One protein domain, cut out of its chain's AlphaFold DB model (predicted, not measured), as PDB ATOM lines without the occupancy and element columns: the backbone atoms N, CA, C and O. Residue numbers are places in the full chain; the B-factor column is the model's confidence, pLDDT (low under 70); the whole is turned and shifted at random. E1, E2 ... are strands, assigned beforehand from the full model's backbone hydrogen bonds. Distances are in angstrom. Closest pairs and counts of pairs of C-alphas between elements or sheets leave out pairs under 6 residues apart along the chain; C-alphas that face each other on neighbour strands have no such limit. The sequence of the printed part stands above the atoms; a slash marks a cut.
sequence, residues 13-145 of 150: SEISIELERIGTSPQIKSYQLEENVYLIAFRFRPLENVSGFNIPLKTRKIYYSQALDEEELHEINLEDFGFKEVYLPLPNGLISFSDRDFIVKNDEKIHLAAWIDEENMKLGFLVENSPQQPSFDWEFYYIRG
ATOM      1  N   SER A  13     -12.784  29.912   8.772       90.06
ATOM      2  CA  SER A  13     -11.372  29.638   9.009       90.06
ATOM      3  C   SER A  13     -10.988  28.302   8.391       90.06
ATOM      4  O   SER A  13     -11.844  27.483   8.059       90.06
ATOM      5  N   GLU A  14      -9.689  28.055   8.265       87.38
ATOM      6  CA  GLU A  14      -9.209  26.722   7.915       87.38
ATOM      7  C   GLU A  14      -9.580  25.712   9.013       87.38
ATOM      8  O   GLU A  14      -9.761  26.054  10.189       87.38
ATOM      9  N   ILE A  15      -9.749  24.450   8.619       81.62
ATOM     10  CA  ILE A  15      -9.993  23.367   9.568       81.62
ATOM     11  C   ILE A  15      -8.672  23.098  10.291       81.62
ATOM     12  O   ILE A  15      -7.669  22.766   9.669       81.62
ATOM     13  N   SER A  16      -8.680  23.259  11.609       81.12
ATOM     14  CA  SER A  16      -7.492  23.175  12.464       81.12
ATOM     15  C   SER A  16      -7.259  21.784  13.067       81.12
ATOM     16  O   SER A  16      -6.343  21.620  13.875       81.12
ATOM     17  N   ILE A  17      -8.066  20.798  12.666       88.31
ATOM     18  CA  ILE A  17      -8.027  19.408  13.129       88.31
ATOM     19  C   ILE A  17      -8.036  18.433  11.955       88.31
ATOM     20  O   ILE A  17      -8.592  18.707  10.892       88.31
ATOM     21  N   GLU A  18      -7.439  17.270  12.166       91.19
ATOM     22  CA  GLU A  18      -7.487  16.177  11.206       91.19
ATOM     23  C   GLU A  18      -8.786  15.387  11.378       91.19
ATOM     24  O   GLU A  18      -9.105  14.945  12.479       91.19
ATOM     25  N   LEU A  19      -9.536  15.236  10.283       93.00
ATOM     26  CA  LEU A  19     -10.780  14.473  10.225       93.00
ATOM     27  C   LEU A  19     -10.664  13.419   9.122       93.00
ATOM     28  O   LEU A  19     -10.796  13.729   7.931       93.00
ATOM     29  N   GLU A  20     -10.434  12.171   9.514       94.44
ATOM     30  CA  GLU A  20     -10.476  11.021   8.616       94.44
ATOM     31  C   GLU A  20     -11.933  10.685   8.292       94.44
ATOM     32  O   GLU A  20     -12.735  10.425   9.180       94.44
ATOM     33  N   ARG A  21     -12.309  10.694   7.016       93.75
ATOM     34  CA  ARG A  21     -13.706  10.524   6.588       93.75
ATOM     35  C   ARG A  21     -14.017   9.043   6.429       93.75
ATOM     36  O   ARG A  21     -13.294   8.357   5.712       93.75
ATOM     37  N   ILE A  22     -15.111   8.576   7.023       93.31
ATOM     38  CA  ILE A  22     -15.528   7.169   6.972       93.31
ATOM     39  C   ILE A  22     -16.867   7.069   6.249       93.31
ATOM     40  O   ILE A  22     -17.812   7.765   6.621       93.31
ATOM     41  N   GLY A  23     -16.937   6.243   5.198       90.88
ATOM     42  CA  GLY A  23     -18.177   5.942   4.472       90.88
ATOM     43  C   GLY A  23     -18.916   7.163   3.918       90.88
ATOM     44  O   GLY A  23     -20.134   7.131   3.766       90.88
ATOM     45  N   THR A  24     -18.220   8.280   3.677       91.19
ATOM     46  CA  THR A  24     -18.871   9.569   3.432       91.19
ATOM     47  C   THR A  24     -18.024  10.565   2.637       91.19
ATOM     48  O   THR A  24     -16.795  10.515   2.645       91.19
ATOM     49  N   SER A  25     -18.693  11.512   1.969       91.12
ATOM     50  CA  SER A  25     -18.079  12.671   1.306       91.12
ATOM     51  C   SER A  25     -18.678  13.969   1.872       91.12
ATOM     52  O   SER A  25     -19.698  14.458   1.372       91.12
ATOM     53  N   PRO A  26     -18.108  14.497   2.969       92.88
ATOM     54  CA  PRO A  26     -18.685  15.607   3.705       92.88
ATOM     55  C   PRO A  26     -18.329  16.965   3.092       92.88
ATOM     56  O   PRO A  26     -17.232  17.183   2.572       92.88
ATOM     57  N   GLN A  27     -19.238  17.919   3.254       93.62
ATOM     58  CA  GLN A  27     -18.921  19.340   3.244       93.62
ATOM     59  C   GLN A  27     -18.544  19.743   4.667       93.62
ATOM     60  O   GLN A  27     -19.375  19.672   5.574       93.62
ATOM     61  N   ILE A  28     -17.296  20.164   4.855       93.56
ATOM     62  CA  ILE A  28     -16.777  20.567   6.162       93.56
ATOM     63  C   ILE A  28     -16.505  22.063   6.134       93.56
ATOM     64  O   ILE A  28     -15.843  22.555   5.220       93.56
ATOM     65  N   LYS A  29     -17.014  22.776   7.135       93.69
ATOM     66  CA  LYS A  29     -16.711  24.190   7.363       93.69
ATOM     67  C   LYS A  29     -16.209  24.385   8.782       93.69
ATOM     68  O   LYS A  29     -16.697  23.734   9.700       93.69
ATOM     69  N   SER A  30     -15.253  25.288   8.944       93.62
ATOM     70  CA  SER A  30     -14.681  25.668  10.231       93.62
ATOM     71  C   SER A  30     -14.902  27.158  10.440       93.62
ATOM     72  O   SER A  30     -14.729  27.955   9.516       93.62
ATOM     73  N   TYR A  31     -15.309  27.533  11.645       92.94
ATOM     74  CA  TYR A  31     -15.537  28.914  12.031       92.94
ATOM     75  C   TYR A  31     -14.814  29.192  13.337       92.94
ATOM     76  O   TYR A  31     -15.102  28.553  14.348       92.94
ATOM     77  N   GLN A  32     -13.911  30.167  13.345       92.06
ATOM     78  CA  GLN A  32     -13.280  30.596  14.584       92.06
ATOM     79  C   GLN A  32     -14.253  31.479  15.369       92.06
ATOM     80  O   GLN A  32     -14.732  32.495  14.855       92.06
ATOM     81  N   LEU A  33     -14.547  31.078  16.605       89.19
ATOM     82  CA  LEU A  33     -15.437  31.812  17.504       89.19
ATOM     83  C   LEU A  33     -14.640  32.709  18.448       89.19
ATOM     84  O   LEU A  33     -14.958  33.887  18.588       89.19
ATOM     85  N   GLU A  34     -13.579  32.157  19.037       89.06
ATOM     86  CA  GLU A  34     -12.689  32.838  19.979       89.06
ATOM     87  C   GLU A  34     -11.232  32.401  19.755       89.06
ATOM     88  O   GLU A  34     -10.911  31.639  18.832       89.06
ATOM     89  N   GLU A  35     -10.315  32.892  20.588       87.12
ATOM     90  CA  GLU A  35      -8.958  32.358  20.623       87.12
ATOM     91  C   GLU A  35      -9.020  30.878  21.026       87.12
ATOM     92  O   GLU A  35      -9.491  30.537  22.105       87.12
ATOM     93  N   ASN A  36      -8.560  29.997  20.136       89.62
ATOM     94  CA  ASN A  36      -8.552  28.545  20.313       89.62
ATOM     95  C   ASN A  36      -9.913  27.821  20.371       89.62
ATOM     96  O   ASN A  36      -9.928  26.614  20.611       89.62
ATOM     97  N   VAL A  37     -11.029  28.504  20.102       90.00
ATOM     98  CA  VAL A  37     -12.363  27.882  20.026       90.00
ATOM     99  C   VAL A  37     -12.891  27.960  18.601       90.00
ATOM    100  O   VAL A  37     -13.036  29.044  18.027       90.00
ATOM    101  N   TYR A  38     -13.216  26.799  18.041       91.81
ATOM    102  CA  TYR A  38     -13.682  26.642  16.670       91.81
ATOM    103  C   TYR A  38     -14.995  25.868  16.647       91.81
ATOM    104  O   TYR A  38     -15.138  24.872  17.344       91.81
ATOM    105  N   LEU A  39     -15.937  26.289  15.811       91.12
ATOM    106  CA  LEU A  39     -17.111  25.501  15.453       91.12
ATOM    107  C   LEU A  39     -16.832  24.778  14.137       91.12
ATOM    108  O   LEU A  39     -16.537  25.420  13.127       91.12
ATOM    109  N   ILE A  40     -16.975  23.458  14.138       91.94
ATOM    110  CA  ILE A  40     -16.855  22.623  12.949       91.94
ATOM    111  C   ILE A  40     -18.246  22.141  12.547       91.94
ATOM    112  O   ILE A  40     -18.920  21.446  13.303       91.94
ATOM    113  N   ALA A  41     -18.670  22.514  11.341       91.50
ATOM    114  CA  ALA A  41     -19.884  22.018  10.712       91.50
ATOM    115  C   ALA A  41     -19.517  20.903   9.726       91.50
ATOM    116  O   ALA A  41     -18.791  21.139   8.757       91.50
ATOM    117  N   PHE A  42     -20.025  19.699   9.969       91.88
ATOM    118  CA  PHE A  42     -19.754  18.488   9.200       91.88
ATOM    119  C   PHE A  42     -21.065  17.967   8.608       91.88
ATOM    120  O   PHE A  42     -21.839  17.262   9.256       91.88
ATOM    121  N   ARG A  43     -21.338  18.358   7.360       92.31
ATOM    122  CA  ARG A  43     -22.550  17.974   6.628       92.31
ATOM    123  C   ARG A  43     -22.235  16.862   5.653       92.31
ATOM    124  O   ARG A  43     -21.337  17.019   4.830       92.31
ATOM    125  N   PHE A  44     -23.007  15.784   5.661       91.50
ATOM    126  CA  PHE A  44     -22.726  14.670   4.768       91.50
ATOM    127  C   PHE A  44     -23.925  13.801   4.419       91.50
ATOM    128  O   PHE A  44     -24.966  13.866   5.061       91.50
ATOM    129  N   ARG A  45     -23.760  12.969   3.390       90.69
ATOM    130  CA  ARG A  45     -24.675  11.868   3.080       90.69
ATOM    131  C   ARG A  45     -23.956  10.547   3.332       90.69
ATOM    132  O   ARG A  45     -22.823  10.431   2.863       90.69
ATOM    133  N   PRO A  46     -24.567   9.592   4.048       89.38
ATOM    134  CA  PRO A  46     -23.962   8.281   4.222       89.38
ATOM    135  C   PRO A  46     -23.859   7.585   2.859       89.38
ATOM    136  O   PRO A  46     -24.817   7.587   2.083       89.38
ATOM    137  N   LEU A  47     -22.685   7.039   2.548       87.75
ATOM    138  CA  LEU A  47     -22.425   6.252   1.334       87.75
ATOM    139  C   LEU A  47     -22.265   4.761   1.652       87.75
ATOM    140  O   LEU A  47     -22.411   3.926   0.762       87.75
ATOM    141  N   GLU A  48     -21.996   4.434   2.915       87.50
ATOM    142  CA  GLU A  48     -21.812   3.078   3.424       87.50
ATOM    143  C   GLU A  48     -22.644   2.853   4.697       87.50
ATOM    144  O   GLU A  48     -23.223   3.788   5.255       87.50
ATOM    145  N   ASN A  49     -22.695   1.604   5.175       86.12
ATOM    146  CA  ASN A  49     -23.462   1.233   6.372       86.12
ATOM    147  C   ASN A  49     -22.975   1.946   7.645       86.12
ATOM    148  O   ASN A  49     -23.760   2.195   8.562       86.12
ATOM    149  N   VAL A  50     -21.682   2.271   7.684       87.88
ATOM    150  CA  VAL A  50     -21.040   3.053   8.740       87.88
ATOM    151  C   VAL A  50     -20.534   4.339   8.113       87.88
ATOM    152  O   VAL A  50     -19.827   4.300   7.110       87.88
ATOM    153  N   SER A  51     -20.926   5.483   8.665       90.44
ATOM    154  CA  SER A  51     -20.540   6.790   8.131       90.44
ATOM    155  C   SER A  51     -20.216   7.782   9.240       90.44
ATOM    156  O   SER A  51     -20.859   7.775  10.288       90.44
ATOM    157  N   GLY A  52     -19.252   8.668   8.999       91.44
ATOM    158  CA  GLY A  52     -18.861   9.700   9.956       91.44
ATOM    159  C   GLY A  52     -17.410  10.123   9.784       91.44
ATOM    160  O   GLY A  52     -16.914  10.234   8.658       91.44
ATOM    161  N   PHE A  53     -16.727  10.362  10.897       93.00
ATOM    162  CA  PHE A  53     -15.304  10.671  10.880       93.00
ATOM    163  C   PHE A  53     -14.561  10.071  12.069       93.00
ATOM    164  O   PHE A  53     -15.141   9.867  13.131       93.00
ATOM    165  N   ASN A  54     -13.262   9.862  11.878       94.56
ATOM    166  CA  ASN A  54     -12.300   9.535  12.918       94.56
ATOM    167  C   ASN A  54     -11.284  10.662  13.089       94.56
ATOM    168  O   ASN A  54     -11.025  11.452  12.179       94.56
ATOM    169  N   ILE A  55     -10.689  10.698  14.271       94.50
ATOM    170  CA  ILE A  55      -9.620  11.605  14.660       94.50
ATOM    171  C   ILE A  55      -8.505  10.760  15.266       94.50
ATOM    172  O   ILE A  55      -8.787   9.949  16.154       94.50
ATOM    173  N   PRO A  56      -7.249  10.936  14.828       94.50
ATOM    174  CA  PRO A  56      -6.123  10.261  15.453       94.50
ATOM    175  C   PRO A  56      -5.976  10.672  16.922       94.50
ATOM    176  O   PRO A  56      -5.850  11.859  17.245       94.50
ATOM    177  N   LEU A  57      -5.947   9.684  17.813       93.19
ATOM    178  CA  LEU A  57      -5.565   9.875  19.205       93.19
ATOM    179  C   LEU A  57      -4.050  10.070  19.286       93.19
ATOM    180  O   LEU A  57      -3.266   9.255  18.804       93.19
ATOM    181  N   LYS A  58      -3.626  11.150  19.940       93.00
ATOM    182  CA  LYS A  58      -2.207  11.479  20.164       93.00
ATOM    183  C   LYS A  58      -1.706  11.039  21.541       93.00
ATOM    184  O   LYS A  58      -0.535  11.218  21.856       93.00
ATOM    185  N   THR A  59      -2.601  10.515  22.369       91.31
ATOM    186  CA  THR A  59      -2.352  10.096  23.748       91.31
ATOM    187  C   THR A  59      -3.298   8.954  24.109       91.31
ATOM    188  O   THR A  59      -4.384   8.844  23.541       91.31
ATOM    189  N   ARG A  60      -2.886   8.114  25.060       89.62
ATOM    190  CA  ARG A  60      -3.735   7.081  25.677       89.62
ATOM    191  C   ARG A  60      -4.486   7.594  26.904       89.62
ATOM    192  O   ARG A  60      -5.320   6.885  27.455       89.62
ATOM    193  N   LYS A  61      -4.196   8.824  27.330       90.94
ATOM    194  CA  LYS A  61      -4.919   9.501  28.403       90.94
ATOM    195  C   LYS A  61      -6.075  10.285  27.815       90.94
ATOM    196  O   LYS A  61      -5.862  11.316  27.183       90.94
ATOM    197  N   ILE A  62      -7.287   9.792  28.015       89.56
ATOM    198  CA  ILE A  62      -8.493  10.454  27.538       89.56
ATOM    199  C   ILE A  62      -9.115  11.211  28.699       89.56
ATOM    200  O   ILE A  62      -9.416  10.650  29.752       89.56
ATOM    201  N   TYR A  63      -9.305  12.502  28.487       89.00
ATOM    202  CA  TYR A  63     -10.095  13.356  29.341       89.00
ATOM    203  C   TYR A  63     -11.490  13.475  28.759       89.00
ATOM    204  O   TYR A  63     -11.638  13.737  27.564       89.00
ATOM    205  N   TYR A  64     -12.511  13.303  29.584       85.88
ATOM    206  CA  TYR A  64     -13.885  13.451  29.134       85.88
ATOM    207  C   TYR A  64     -14.794  13.898  30.272       85.88
ATOM    208  O   TYR A  64     -14.478  13.670  31.441       85.88
ATOM    209  N   SER A  65     -15.911  14.533  29.932       80.50
ATOM    210  CA  SER A  65     -16.986  14.779  30.893       80.50
ATOM    211  C   SER A  65     -18.071  13.714  30.756       80.50
ATOM    212  O   SER A  65     -18.406  13.272  29.650       80.50
ATOM    213  N   GLN A  66     -18.572  13.242  31.896       72.31
ATOM    214  CA  GLN A  66     -19.628  12.238  31.935       72.31
ATOM    215  C   GLN A  66     -20.990  12.891  31.696       72.31
ATOM    216  O   GLN A  66     -21.210  14.063  31.986       72.31
ATOM    217  N   ALA A  67     -21.927  12.111  31.162       66.94
ATOM    218  CA  ALA A  67     -23.315  12.539  31.066       66.94
ATOM    219  C   ALA A  67     -23.859  12.884  32.460       66.94
ATOM    220  O   ALA A  67     -23.719  12.057  33.363       66.94
ATOM    221  N   LEU A  68     -24.548  14.024  32.599       67.19
ATOM    222  CA  LEU A  68     -25.105  14.527  33.866       67.19
ATOM    223  C   LEU A  68     -24.056  15.015  34.885       67.19
ATOM    224  O   LEU A  68     -24.434  15.354  36.006       67.19
ATOM    225  N   ASP A  69     -22.778  15.035  34.501       73.31
ATOM    226  CA  ASP A  69     -21.664  15.596  35.269       73.31
ATOM    227  C   ASP A  69     -20.724  16.359  34.320       73.31
ATOM    228  O   ASP A  69     -19.536  16.066  34.169       73.31
ATOM    229  N   GLU A  70     -21.297  17.310  33.572       72.50
ATOM    230  CA  GLU A  70     -20.577  18.059  32.539       72.50
ATOM    231  C   GLU A  70     -19.556  19.061  33.114       72.50
ATOM    232  O   GLU A  70     -18.724  19.586  32.369       72.50
ATOM    233  N   GLU A  71     -19.617  19.330  34.423       73.25
ATOM    234  CA  GLU A  71     -18.724  20.249  35.137       73.25
ATOM    235  C   GLU A  71     -17.406  19.584  35.569       73.25
ATOM    236  O   GLU A  71     -16.406  20.283  35.758       73.25
ATOM    237  N   GLU A  72     -17.365  18.249  35.677       77.00
ATOM    238  CA  GLU A  72     -16.159  17.507  36.041       77.00
ATOM    239  C   GLU A  72     -15.454  16.877  34.831       77.00
ATOM    240  O   GLU A  72     -16.045  16.290  33.920       77.00
ATOM    241  N   LEU A  73     -14.122  16.988  34.832       81.44
ATOM    242  CA  LEU A  73     -13.265  16.357  33.837       81.44
ATOM    243  C   LEU A  73     -12.657  15.079  34.411       81.44
ATOM    244  O   LEU A  73     -11.724  15.125  35.218       81.44
ATOM    245  N   HIS A  74     -13.133  13.938  33.932       82.94
ATOM    246  CA  HIS A  74     -12.582  12.638  34.282       82.94
ATOM    247  C   HIS A  74     -11.373  12.316  33.409       82.94
ATOM    248  O   HIS A  74     -11.298  12.714  32.249       82.94
ATOM    249  N   GLU A  75     -10.418  11.584  33.974       88.00
ATOM    250  CA  GLU A  75      -9.251  11.058  33.269       88.00
ATOM    251  C   GLU A  75      -9.343   9.536  33.259       88.00
ATOM    252  O   GLU A  75      -9.530   8.913  34.305       88.00
ATOM    253  N   ILE A  76      -9.192   8.949  32.078       86.44
ATOM    254  CA  ILE A  76      -9.018   7.512  31.900       86.44
ATOM    255  C   ILE A  76      -7.725   7.259  31.133       86.44
ATOM    256  O   ILE A  76      -7.388   7.986  30.198       86.44
ATOM    257  N   ASN A  77      -6.992   6.223  31.522       87.94
ATOM    258  CA  ASN A  77      -5.899   5.689  30.724       87.94
ATOM    259  C   ASN A  77      -6.420   4.458  29.988       87.94
ATOM    260  O   ASN A  77      -6.876   3.522  30.636       87.94
ATOM    261  N   LEU A  78      -6.371   4.461  28.656       85.12
ATOM    262  CA  LEU A  78      -6.908   3.358  27.853       85.12
ATOM    263  C   LEU A  78      -6.256   2.011  28.207       85.12
ATOM    264  O   LEU A  78      -6.951   1.007  28.242       85.12
ATOM    265  N   GLU A  79      -4.979   2.013  28.607       85.81
ATOM    266  CA  GLU A  79      -4.244   0.797  29.001       85.81
ATOM    267  C   GLU A  79      -4.794   0.112  30.259       85.81
ATOM    268  O   GLU A  79      -4.540  -1.072  30.485       85.81
ATOM    269  N   ASP A  80      -5.528   0.847  31.098       83.69
ATOM    270  CA  ASP A  80      -6.112   0.299  32.323       83.69
ATOM    271  C   ASP A  80      -7.333  -0.587  32.012       83.69
ATOM    272  O   ASP A  80      -7.862  -1.273  32.893       83.69
ATOM    273  N   PHE A  81      -7.783  -0.591  30.756       76.12
ATOM    274  CA  PHE A  81      -8.949  -1.320  30.303       76.12
ATOM    275  C   PHE A  81      -8.566  -2.466  29.365       76.12
ATOM    276  O   PHE A  81      -7.707  -2.355  28.504       76.12
ATOM    277  N   GLY A  82      -9.238  -3.609  29.518       73.25
ATOM    278  CA  GLY A  82      -9.027  -4.784  28.662       73.25
ATOM    279  C   GLY A  82      -9.883  -4.803  27.392       73.25
ATOM    280  O   GLY A  82     -10.039  -5.868  26.791       73.25
ATOM    281  N   PHE A  83     -10.518  -3.685  27.029       77.75
ATOM    282  CA  PHE A  83     -11.370  -3.595  25.845       77.75
ATOM    283  C   PHE A  83     -10.600  -3.008  24.663       77.75
ATOM    284  O   PHE A  83      -9.812  -2.094  24.826       77.75
ATOM    285  N   LYS A  84     -10.863  -3.522  23.458       78.19
ATOM    286  CA  LYS A  84     -10.299  -2.965  22.216       78.19
ATOM    287  C   LYS A  84     -11.007  -1.685  21.784       78.19
ATOM    288  O   LYS A  84     -10.392  -0.782  21.226       78.19
ATOM    289  N   GLU A  85     -12.312  -1.651  22.039       78.56
ATOM    290  CA  GLU A  85     -13.205  -0.587  21.614       78.56
ATOM    291  C   GLU A  85     -14.166  -0.220  22.745       78.56
ATOM    292  O   GLU A  85     -14.647  -1.098  23.470       78.56
ATOM    293  N   VAL A  86     -14.476   1.070  22.880       79.06
ATOM    294  CA  VAL A  86     -15.472   1.565  23.839       79.06
ATOM    295  C   VAL A  86     -16.334   2.659  23.225       79.06
ATOM    296  O   VAL A  86     -15.843   3.532  22.512       79.06
ATOM    297  N   TYR A  87     -17.631   2.622  23.531       76.88
ATOM    298  CA  TYR A  87     -18.571   3.677  23.172       76.88
ATOM    299  C   TYR A  87     -18.853   4.542  24.398       76.88
ATOM    300  O   TYR A  87     -19.376   4.056  25.402       76.88
ATOM    301  N   LEU A  88     -18.527   5.826  24.306       69.38
ATOM    302  CA  LEU A  88     -18.823   6.811  25.335       69.38
ATOM    303  C   LEU A  88     -20.056   7.621  24.914       69.38
ATOM    304  O   LEU A  88     -20.024   8.308  23.883       69.38
ATOM    305  N   PRO A  89     -21.162   7.563  25.677       64.88
ATOM    306  CA  PRO A  89     -22.260   8.488  25.466       64.88
ATOM    307  C   PRO A  89     -21.776   9.889  25.851       64.88
ATOM    308  O   PRO A  89     -21.445  10.132  27.007       64.88
ATOM    309  N   LEU A  90     -21.749  10.810  24.886       63.88
ATOM    310  CA  LEU A  90     -21.376  12.212  25.102       63.88
ATOM    311  C   LEU A  90     -22.588  13.149  24.925       63.88
ATOM    312  O   LEU A  90     -22.579  13.998  24.029       63.88
ATOM    313  N   PRO A  91     -23.684  13.016  25.693       56.00
ATOM    314  CA  PRO A  91     -24.679  14.083  25.738       56.00
ATOM    315  C   PRO A  91     -24.001  15.309  26.362       56.00
ATOM    316  O   PRO A  91     -23.646  15.271  27.528       56.00
ATOM    317  N   ASN A  92     -23.723  16.345  25.562       59.91
ATOM    318  CA  ASN A  92     -22.977  17.544  25.988       59.91
ATOM    319  C   ASN A  92     -21.581  17.295  26.564       59.91
ATOM    320  O   ASN A  92     -21.000  18.165  27.205       59.91
ATOM    321  N   GLY A  93     -21.030  16.119  26.274       68.81
ATOM    322  CA  GLY A  93     -19.734  15.702  26.766       68.81
ATOM    323  C   GLY A  93     -18.594  16.343  25.985       68.81
ATOM    324  O   GLY A  93     -18.634  16.464  24.753       68.81
ATOM    325  N   LEU A  94     -17.554  16.707  26.717       84.00
ATOM    326  CA  LEU A  94     -16.233  16.987  26.196       84.00
ATOM    327  C   LEU A  94     -15.459  15.670  26.110       84.00
ATOM    328  O   LEU A  94     -15.584  14.818  26.984       84.00
ATOM    329  N   ILE A  95     -14.645  15.503  25.073       88.88
ATOM    330  CA  ILE A  95     -13.688  14.403  24.965       88.88
ATOM    331  C   ILE A  95     -12.380  14.893  24.353       88.88
ATOM    332  O   ILE A  95     -12.380  15.657  23.388       88.88
ATOM    333  N   SER A  96     -11.250  14.472  24.910       91.69
ATOM    334  CA  SER A  96      -9.933  14.821  24.394       91.69
ATOM    335  C   SER A  96      -9.411  13.786  23.407       91.69
ATOM    336  O   SER A  96      -9.597  12.588  23.603       91.69
ATOM    337  N   PHE A  97      -8.640  14.235  22.423       91.75
ATOM    338  CA  PHE A  97      -7.830  13.359  21.564       91.75
ATOM    339  C   PHE A  97      -6.325  13.669  21.646       91.75
ATOM    340  O   PHE A  97      -5.498  13.003  21.021       91.75
ATOM    341  N   SER A  98      -5.952  14.677  22.436       91.19
ATOM    342  CA  SER A  98      -4.589  14.983  22.870       91.19
ATOM    343  C   SER A  98      -4.642  15.616  24.266       91.19
ATOM    344  O   SER A  98      -5.721  15.951  24.744       91.19
ATOM    345  N   ASP A  99      -3.494  15.868  24.896       88.12
ATOM    346  CA  ASP A  99      -3.447  16.577  26.187       88.12
ATOM    347  C   ASP A  99      -3.978  18.025  26.121       88.12
ATOM    348  O   ASP A  99      -4.144  18.674  27.156       88.12
ATOM    349  N   ARG A 100      -4.186  18.557  24.907       90.31
ATOM    350  CA  ARG A 100      -4.538  19.960  24.654       90.31
ATOM    351  C   ARG A 100      -5.689  20.169  23.686       90.31
ATOM    352  O   ARG A 100      -6.006  21.312  23.365       90.31
ATOM    353  N   ASP A 101      -6.252  19.095  23.157       92.44
ATOM    354  CA  ASP A 101      -7.231  19.157  22.086       92.44
ATOM    355  C   ASP A 101      -8.498  18.424  22.507       92.44
ATOM    356  O   ASP A 101      -8.469  17.222  22.789       92.44
ATOM    357  N   PHE A 102      -9.604  19.161  22.506       90.56
ATOM    358  CA  PHE A 102     -10.895  18.703  22.993       90.56
ATOM    359  C   PHE A 102     -11.984  18.907  21.953       90.56
ATOM    360  O   PHE A 102     -11.966  19.872  21.185       90.56
ATOM    361  N   ILE A 103     -12.961  18.010  21.971       89.56
ATOM    362  CA  ILE A 103     -14.186  18.110  21.194       89.56
ATOM    363  C   ILE A 103     -15.351  18.177  22.149       89.56
ATOM    364  O   ILE A 103     -15.502  17.304  22.996       89.56
ATOM    365  N   VAL A 104     -16.184  19.194  21.972       84.50
ATOM    366  CA  VAL A 104     -17.485  19.283  22.626       84.50
ATOM    367  C   VAL A 104     -18.537  19.078  21.562       84.50
ATOM    368  O   VAL A 104     -18.592  19.787  20.555       84.50
ATOM    369  N   LYS A 105     -19.381  18.082  21.772       76.00
ATOM    370  CA  LYS A 105     -20.484  17.813  20.865       76.00
ATOM    371  C   LYS A 105     -21.581  18.868  21.035       76.00
ATOM    372  O   LYS A 105     -21.996  19.123  22.158       76.00
ATOM    373  N   ASN A 106     -22.095  19.421  19.931       73.94
ATOM    374  CA  ASN A 106     -23.311  20.238  19.968       73.94
ATOM    375  C   ASN A 106     -24.539  19.307  19.934       73.94
ATOM    376  O   ASN A 106     -24.777  18.602  18.948       73.94
ATOM    377  N   ASP A 107     -25.276  19.225  21.038       61.66
ATOM    378  CA  ASP A 107     -26.411  18.320  21.234       61.66
ATOM    379  C   ASP A 107     -27.724  18.794  20.614       61.66
ATOM    380  O   ASP A 107     -28.591  17.952  20.381       61.66
ATOM    381  N   GLU A 108     -27.853  20.081  20.277       60.94
ATOM    382  CA  GLU A 108     -29.097  20.655  19.747       60.94
ATOM    383  C   GLU A 108     -29.590  19.949  18.472       60.94
ATOM    384  O   GLU A 108     -30.767  20.045  18.117       60.94
ATOM    385  N   LYS A 109     -28.693  19.255  17.755       59.06
ATOM    386  CA  LYS A 109     -28.984  18.669  16.444       59.06
ATOM    387  C   LYS A 109     -29.107  17.148  16.451       59.06
ATOM    388  O   LYS A 109     -30.084  16.654  15.895       59.06
ATOM    389  N   ILE A 110     -28.153  16.392  17.011       62.59
ATOM    390  CA  ILE A 110     -28.127  14.911  16.931       62.59
ATOM    391  C   ILE A 110     -27.418  14.289  18.150       62.59
ATOM    392  O   ILE A 110     -26.401  14.801  18.613       62.59
ATOM    393  N   HIS A 111     -27.902  13.138  18.643       62.47
ATOM    394  CA  HIS A 111     -27.175  12.273  19.587       62.47
ATOM    395  C   HIS A 111     -26.170  11.381  18.833       62.47
ATOM    396  O   HIS A 111     -26.544  10.609  17.958       62.47
ATOM    397  N   LEU A 112     -24.894  11.497  19.186       67.38
ATOM    398  CA  LEU A 112     -23.738  10.794  18.630       67.38
ATOM    399  C   LEU A 112     -22.956  10.263  19.822       67.38
ATOM    400  O   LEU A 112     -22.692  11.022  20.758       67.38
ATOM    401  N   ALA A 113     -22.620   8.981  19.790       72.94
ATOM    402  CA  ALA A 113     -21.652   8.413  20.711       72.94
ATOM    403  C   ALA A 113     -20.242   8.652  20.160       72.94
ATOM    404  O   ALA A 113     -20.045   8.670  18.942       72.94
ATOM    405  N   ALA A 114     -19.276   8.824  21.058       84.25
ATOM    406  CA  ALA A 114     -17.874   8.674  20.702       84.25
ATOM    407  C   ALA A 114     -17.517   7.188  20.723       84.25
ATOM    408  O   ALA A 114     -17.886   6.482  21.656       84.25
ATOM    409  N   TRP A 115     -16.788   6.735  19.716       88.44
ATOM    410  CA  TRP A 115     -16.182   5.412  19.635       88.44
ATOM    411  C   TRP A 115     -14.674   5.575  19.792       88.44
ATOM    412  O   TRP A 115     -14.072   6.379  19.090       88.44
ATOM    413  N   ILE A 116     -14.056   4.865  20.724       89.25
ATOM    414  CA  ILE A 116     -12.602   4.853  20.884       89.25
ATOM    415  C   ILE A 116     -12.097   3.484  20.457       89.25
ATOM    416  O   ILE A 116     -12.564   2.484  20.991       89.25
ATOM    417  N   ASP A 117     -11.124   3.472  19.555       90.75
ATOM    418  CA  ASP A 117     -10.359   2.303  19.129       90.75
ATOM    419  C   ASP A 117      -8.930   2.454  19.643       90.75
ATOM    420  O   ASP A 117      -8.152   3.278  19.146       90.75
ATOM    421  N   GLU A 118      -8.603   1.698  20.688       88.31
ATOM    422  CA  GLU A 118      -7.283   1.749  21.313       88.31
ATOM    423  C   GLU A 118      -6.210   1.138  20.401       88.31
ATOM    424  O   GLU A 118      -5.089   1.646  20.326       88.31
ATOM    425  N   GLU A 119      -6.554   0.069  19.681       89.31
ATOM    426  CA  GLU A 119      -5.618  -0.690  18.849       89.31
ATOM    427  C   GLU A 119      -5.103   0.168  17.688       89.31
ATOM    428  O   GLU A 119      -3.902   0.187  17.408       89.31
ATOM    429  N   ASN A 120      -5.996   0.941  17.067       92.00
ATOM    430  CA  ASN A 120      -5.657   1.842  15.970       92.00
ATOM    431  C   ASN A 120      -5.450   3.301  16.407       92.00
ATOM    432  O   ASN A 120      -5.163   4.143  15.552       92.00
ATOM    433  N   MET A 121      -5.570   3.607  17.705       93.19
ATOM    434  CA  MET A 121      -5.459   4.955  18.276       93.19
ATOM    435  C   MET A 121      -6.395   5.960  17.585       93.19
ATOM    436  O   MET A 121      -5.950   6.985  17.061       93.19
ATOM    437  N   LYS A 122      -7.704   5.682  17.573       94.50
ATOM    438  CA  LYS A 122      -8.709   6.544  16.930       94.50
ATOM    439  C   LYS A 122      -9.861   6.900  17.857       94.50
ATOM    440  O   LYS A 122     -10.332   6.079  18.632       94.50
ATOM    441  N   LEU A 123     -10.336   8.133  17.713       92.81
ATOM    442  CA  LEU A 123     -11.605   8.612  18.244       92.81
ATOM    443  C   LEU A 123     -12.566   8.839  17.077       92.81
ATOM    444  O   LEU A 123     -12.331   9.710  16.242       92.81
ATOM    445  N   GLY A 124     -13.644   8.074  17.020       91.44
ATOM    446  CA  GLY A 124     -14.672   8.143  15.996       91.44
ATOM    447  C   GLY A 124     -15.971   8.761  16.476       91.44
ATOM    448  O   GLY A 124     -16.427   8.537  17.594       91.44
ATOM    449  N   PHE A 125     -16.606   9.490  15.571       89.62
ATOM    450  CA  PHE A 125     -18.009   9.865  15.650       89.62
ATOM    451  C   PHE A 125     -18.681   9.238  14.438       89.62
ATOM    452  O   PHE A 125     -18.522   9.708  13.308       89.62
ATOM    453  N   LEU A 126     -19.362   8.118  14.668       88.44
ATOM    454  CA  LEU A 126     -19.858   7.236  13.617       88.44
ATOM    455  C   LEU A 126     -21.355   6.994  13.803       88.44
ATOM    456  O   LEU A 126     -21.855   6.914  14.925       88.44
ATOM    457  N   VAL A 127     -22.068   6.851  12.690       85.19
ATOM    458  CA  VAL A 127     -23.429   6.316  12.665       85.19
ATOM    459  C   VAL A 127     -23.405   4.985  11.940       85.19
ATOM    460  O   VAL A 127     -23.109   4.903  10.745       85.19
ATOM    461  N   GLU A 128     -23.739   3.945  12.690       84.50
ATOM    462  CA  GLU A 128     -23.942   2.593  12.191       84.50
ATOM    463  C   GLU A 128     -25.381   2.387  11.748       84.50
ATOM    464  O   GLU A 128     -26.304   3.027  12.258       84.50
ATOM    465  N   ASN A 129     -25.571   1.461  10.807       81.31
ATOM    466  CA  ASN A 129     -26.872   1.196  10.197       81.31
ATOM    467  C   ASN A 129     -27.524   2.496   9.726       81.31
ATOM    468  O   ASN A 129     -28.733   2.677   9.893       81.31
ATOM    469  N   SER A 130     -26.690   3.412   9.205       66.56
ATOM    470  CA  SER A 130     -27.110   4.732   8.752       66.56
ATOM    471  C   SER A 130     -28.366   4.536   7.906       66.56
ATOM    472  O   SER A 130     -28.283   3.893   6.855       66.56
ATOM    473  N   PRO A 131     -29.547   5.009   8.359       60.03
ATOM    474  CA  PRO A 131     -30.752   4.864   7.564       60.03
ATOM    475  C   PRO A 131     -30.492   5.536   6.215       60.03
ATOM    476  O   PRO A 131     -29.585   6.364   6.097       60.03
ATOM    477  N   GLN A 132     -31.320   5.273   5.206       65.62
ATOM    478  CA  GLN A 132     -31.323   6.078   3.978       65.62
ATOM    479  C   GLN A 132     -31.806   7.528   4.249       65.62
ATOM    480  O   GLN A 132     -32.636   8.069   3.521       65.62
ATOM    481  N   GLN A 133     -31.349   8.163   5.336       67.25
ATOM    482  CA  GLN A 133     -31.509   9.578   5.585       67.25
ATOM    483  C   GLN A 133     -30.785  10.346   4.477       67.25
ATOM    484  O   GLN A 133     -29.661  10.004   4.102       67.25
ATOM    485  N   PRO A 134     -31.408  11.411   3.955       76.19
ATOM    486  CA  PRO A 134     -30.861  12.142   2.826       76.19
ATOM    487  C   PRO A 134     -29.591  12.923   3.178       76.19
ATOM    488  O   PRO A 134     -28.842  13.251   2.261       76.19
ATOM    489  N   SER A 135     -29.363  13.252   4.456       87.31
ATOM    490  CA  SER A 135     -28.146  13.904   4.954       87.31
ATOM    491  C   SER A 135     -28.119  13.997   6.481       87.31
ATOM    492  O   SER A 135     -29.167  14.149   7.103       87.31
ATOM    493  N   PHE A 136     -26.917  14.028   7.047       86.94
ATOM    494  CA  PHE A 136     -26.631  14.402   8.428       86.94
ATOM    495  C   PHE A 136     -25.973  15.782   8.480       86.94
ATOM    496  O   PHE A 136     -25.088  16.079   7.675       86.94
ATOM    497  N   ASP A 137     -26.386  16.587   9.457       88.56
ATOM    498  CA  ASP A 137     -25.834  17.909   9.746       88.56
ATOM    499  C   ASP A 137     -25.266  17.908  11.164       88.56
ATOM    500  O   ASP A 137     -25.999  18.105  12.134       88.56
ATOM    501  N   TRP A 138     -23.967  17.641  11.292       88.31
ATOM    502  CA  TRP A 138     -23.294  17.627  12.588       88.31
ATOM    503  C   TRP A 138     -22.583  18.937  12.856       88.31
ATOM    504  O   TRP A 138     -21.999  19.548  11.960       88.31
ATOM    505  N   GLU A 139     -22.602  19.333  14.122       88.44
ATOM    506  CA  GLU A 139     -21.835  20.451  14.640       88.44
ATOM    507  C   GLU A 139     -21.127  20.021  15.917       88.44
ATOM    508  O   GLU A 139     -21.687  19.324  16.763       88.44
ATOM    509  N   PHE A 140     -19.877  20.436  16.045       88.31
ATOM    510  CA  PHE A 140     -19.091  20.222  17.246       88.31
ATOM    511  C   PHE A 140     -18.102  21.365  17.417       88.31
ATOM    512  O   PHE A 140     -17.654  21.979  16.445       88.31
ATOM    513  N   TYR A 141     -17.774  21.660  18.663       89.12
ATOM    514  CA  TYR A 141     -16.736  22.611  19.001       89.12
ATOM    515  C   TYR A 141     -15.407  21.881  19.112       89.12
ATOM    516  O   TYR A 141     -15.317  20.842  19.758       89.12
ATOM    517  N   TYR A 142     -14.376  22.444  18.499       91.12
ATOM    518  CA  TYR A 142     -12.990  22.092  18.750       91.12
ATOM    519  C   TYR A 142     -12.368  23.172  19.630       91.12
ATOM    520  O   TYR A 142     -12.391  24.357  19.285       91.12
ATOM    521  N   ILE A 143     -11.815  22.750  20.762       90.50
ATOM    522  CA  ILE A 143     -11.183  23.624  21.743       90.50
ATOM    523  C   ILE A 143      -9.726  23.202  21.885       90.50
ATOM    524  O   ILE A 143      -9.429  22.044  22.183       90.50
ATOM    525  N   ARG A 144      -8.813  24.154  21.682       89.44
ATOM    526  CA  ARG A 144      -7.382  23.978  21.943       89.44
ATOM    527  C   ARG A 144      -7.004  24.688  23.242       89.44
ATOM    528  O   ARG A 144      -7.159  25.895  23.371       89.44
ATOM    529  N   GLY A 145      -6.464  23.979  24.218       84.19
ATOM    530  CA  GLY A 145      -6.097  24.600  25.489       84.19
ATOM    531  C   GLY A 145      -5.520  23.615  26.485       84.19
ATOM    532  O   GLY A 145      -5.657  22.413  26.330       84.19
TER     533      GLY A 145
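This is residues 13 to 145 of the 150 residues of an uncharacterized protein of Thermoprotei archaeon (UniProt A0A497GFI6). What shape do these coordinates make? They make a sandwich, two twisted five-stranded sheets partly face to face, with the strands of E1, E4, E11, E10 and E7 at 35 degrees to those of E2, E3, E12, E9 and E8. A two-stranded hairpin, E5 and E6, packs by E5 on the edge strand E8. What are the counts and the size? The printed part has 133 residues with twelve named strands, E1 to E12 in order along the chain, and no named helix; the class is all strand, and the three sheets run E1 - E4 - E11 - E10 - E7, E2 - E3 - E12 - E9 - E8 and E5 - E6, all antiparallel. The whole is compact and rounded, with a radius of gyration of the C-alphas of 14.2 A and spans of 39 by 36 by 27 A.

Where is the sheet that holds E1? E1 is residues 20 to 22, beginning at C-alpha 20 at (-10.476, 11.021, 8.616), and E4 is residues 50 to 56, 17.9 A long. E11 is residues 122 to 128, 16.4 A long, E10 is residues 113 to 117 and E7 is residues 85 to 89. Where is the other five-stranded sheet? E2 is residues 27 to 34, 22.4 A long, and E3 is residues 37 to 44, 22.7 A long. E12, residues 136 to 144, is 25.4 A long and ends at C-alpha 144 at (-7.382, 23.978, 21.943). E9 is residues 101 to 105 and E8 is residues 94 to 98. Where is the two-stranded sheet? E5 is residues 61 to 66, 15.4 A long, and E6 is residues 69 to 77, 19.2 A long, beginning at C-alpha 69 at (-21.664, 15.596, 35.269); E6 bends by 83 degrees at residue 72.

How do the strands pair in the sheet whose edge strands are E1 and E7? The neighbour strands E1 and E4 have N 20 and O 54 within hydrogen-bond range at 2.8 A, and the neighbour strands E4 and E11 have N 55 and O 123 within hydrogen-bond range at 2.7 A. E11 and E10, a hairpin at 131 degrees between directions, have N 124 and O 115 at 2.7 A; E10 and E7 have N 88 and O 114 at 2.8 A. How do they pair in the sheet whose edge strands are E2 and E8? The hairpin E2 and E3 has N 27 and O 43 within hydrogen-bond range at 2.8 A, and E3 and E12 have N 40 and O 140 at 2.8 A. E12 and E9 have N 141 and O 104 at 2.8 A, and the hairpin E8 and E9 has N 103 and O 95 at 2.8 A. How do the two sheets stand to each other? The parts that face each other are 9.8 A centre to centre, with best planes 10 degrees apart. The closest C-alphas of E8 and E11 are those of Phe 97 and Leu 123, 6.9 A apart, while E2 and E11 are apart. Where is the hairpin E5 and E6? Its N 62 and O 76 are 2.8 A apart, within hydrogen-bond range. The closest C-alphas of E5 and E8 are those of Tyr 64 and Ile 95, 4.3 A apart, and E5 and E9 are near each other, with 7 pairs of C-alphas within 10 A.

How far does the domain reach? The two C-alphas farthest apart are those of Asp 80 and Pro 134, at 40.3 A. Is the printed part broken, and are its links long? It has no cut and no long link; E6 to E7, E9 to E10 and E11 to E12 are short, and the others are tight. The chain changes from one sheet of the sandwich to the other at the links E1 to E2, E3 to E4, E7 to E8, E9 to E10 and E11 to E12. Where is confidence low? The mean pLDDT of the printed part is 84.3, and residues 67 to 68, 88 to 93, 107 to 112 and 130 to 133 are under 70.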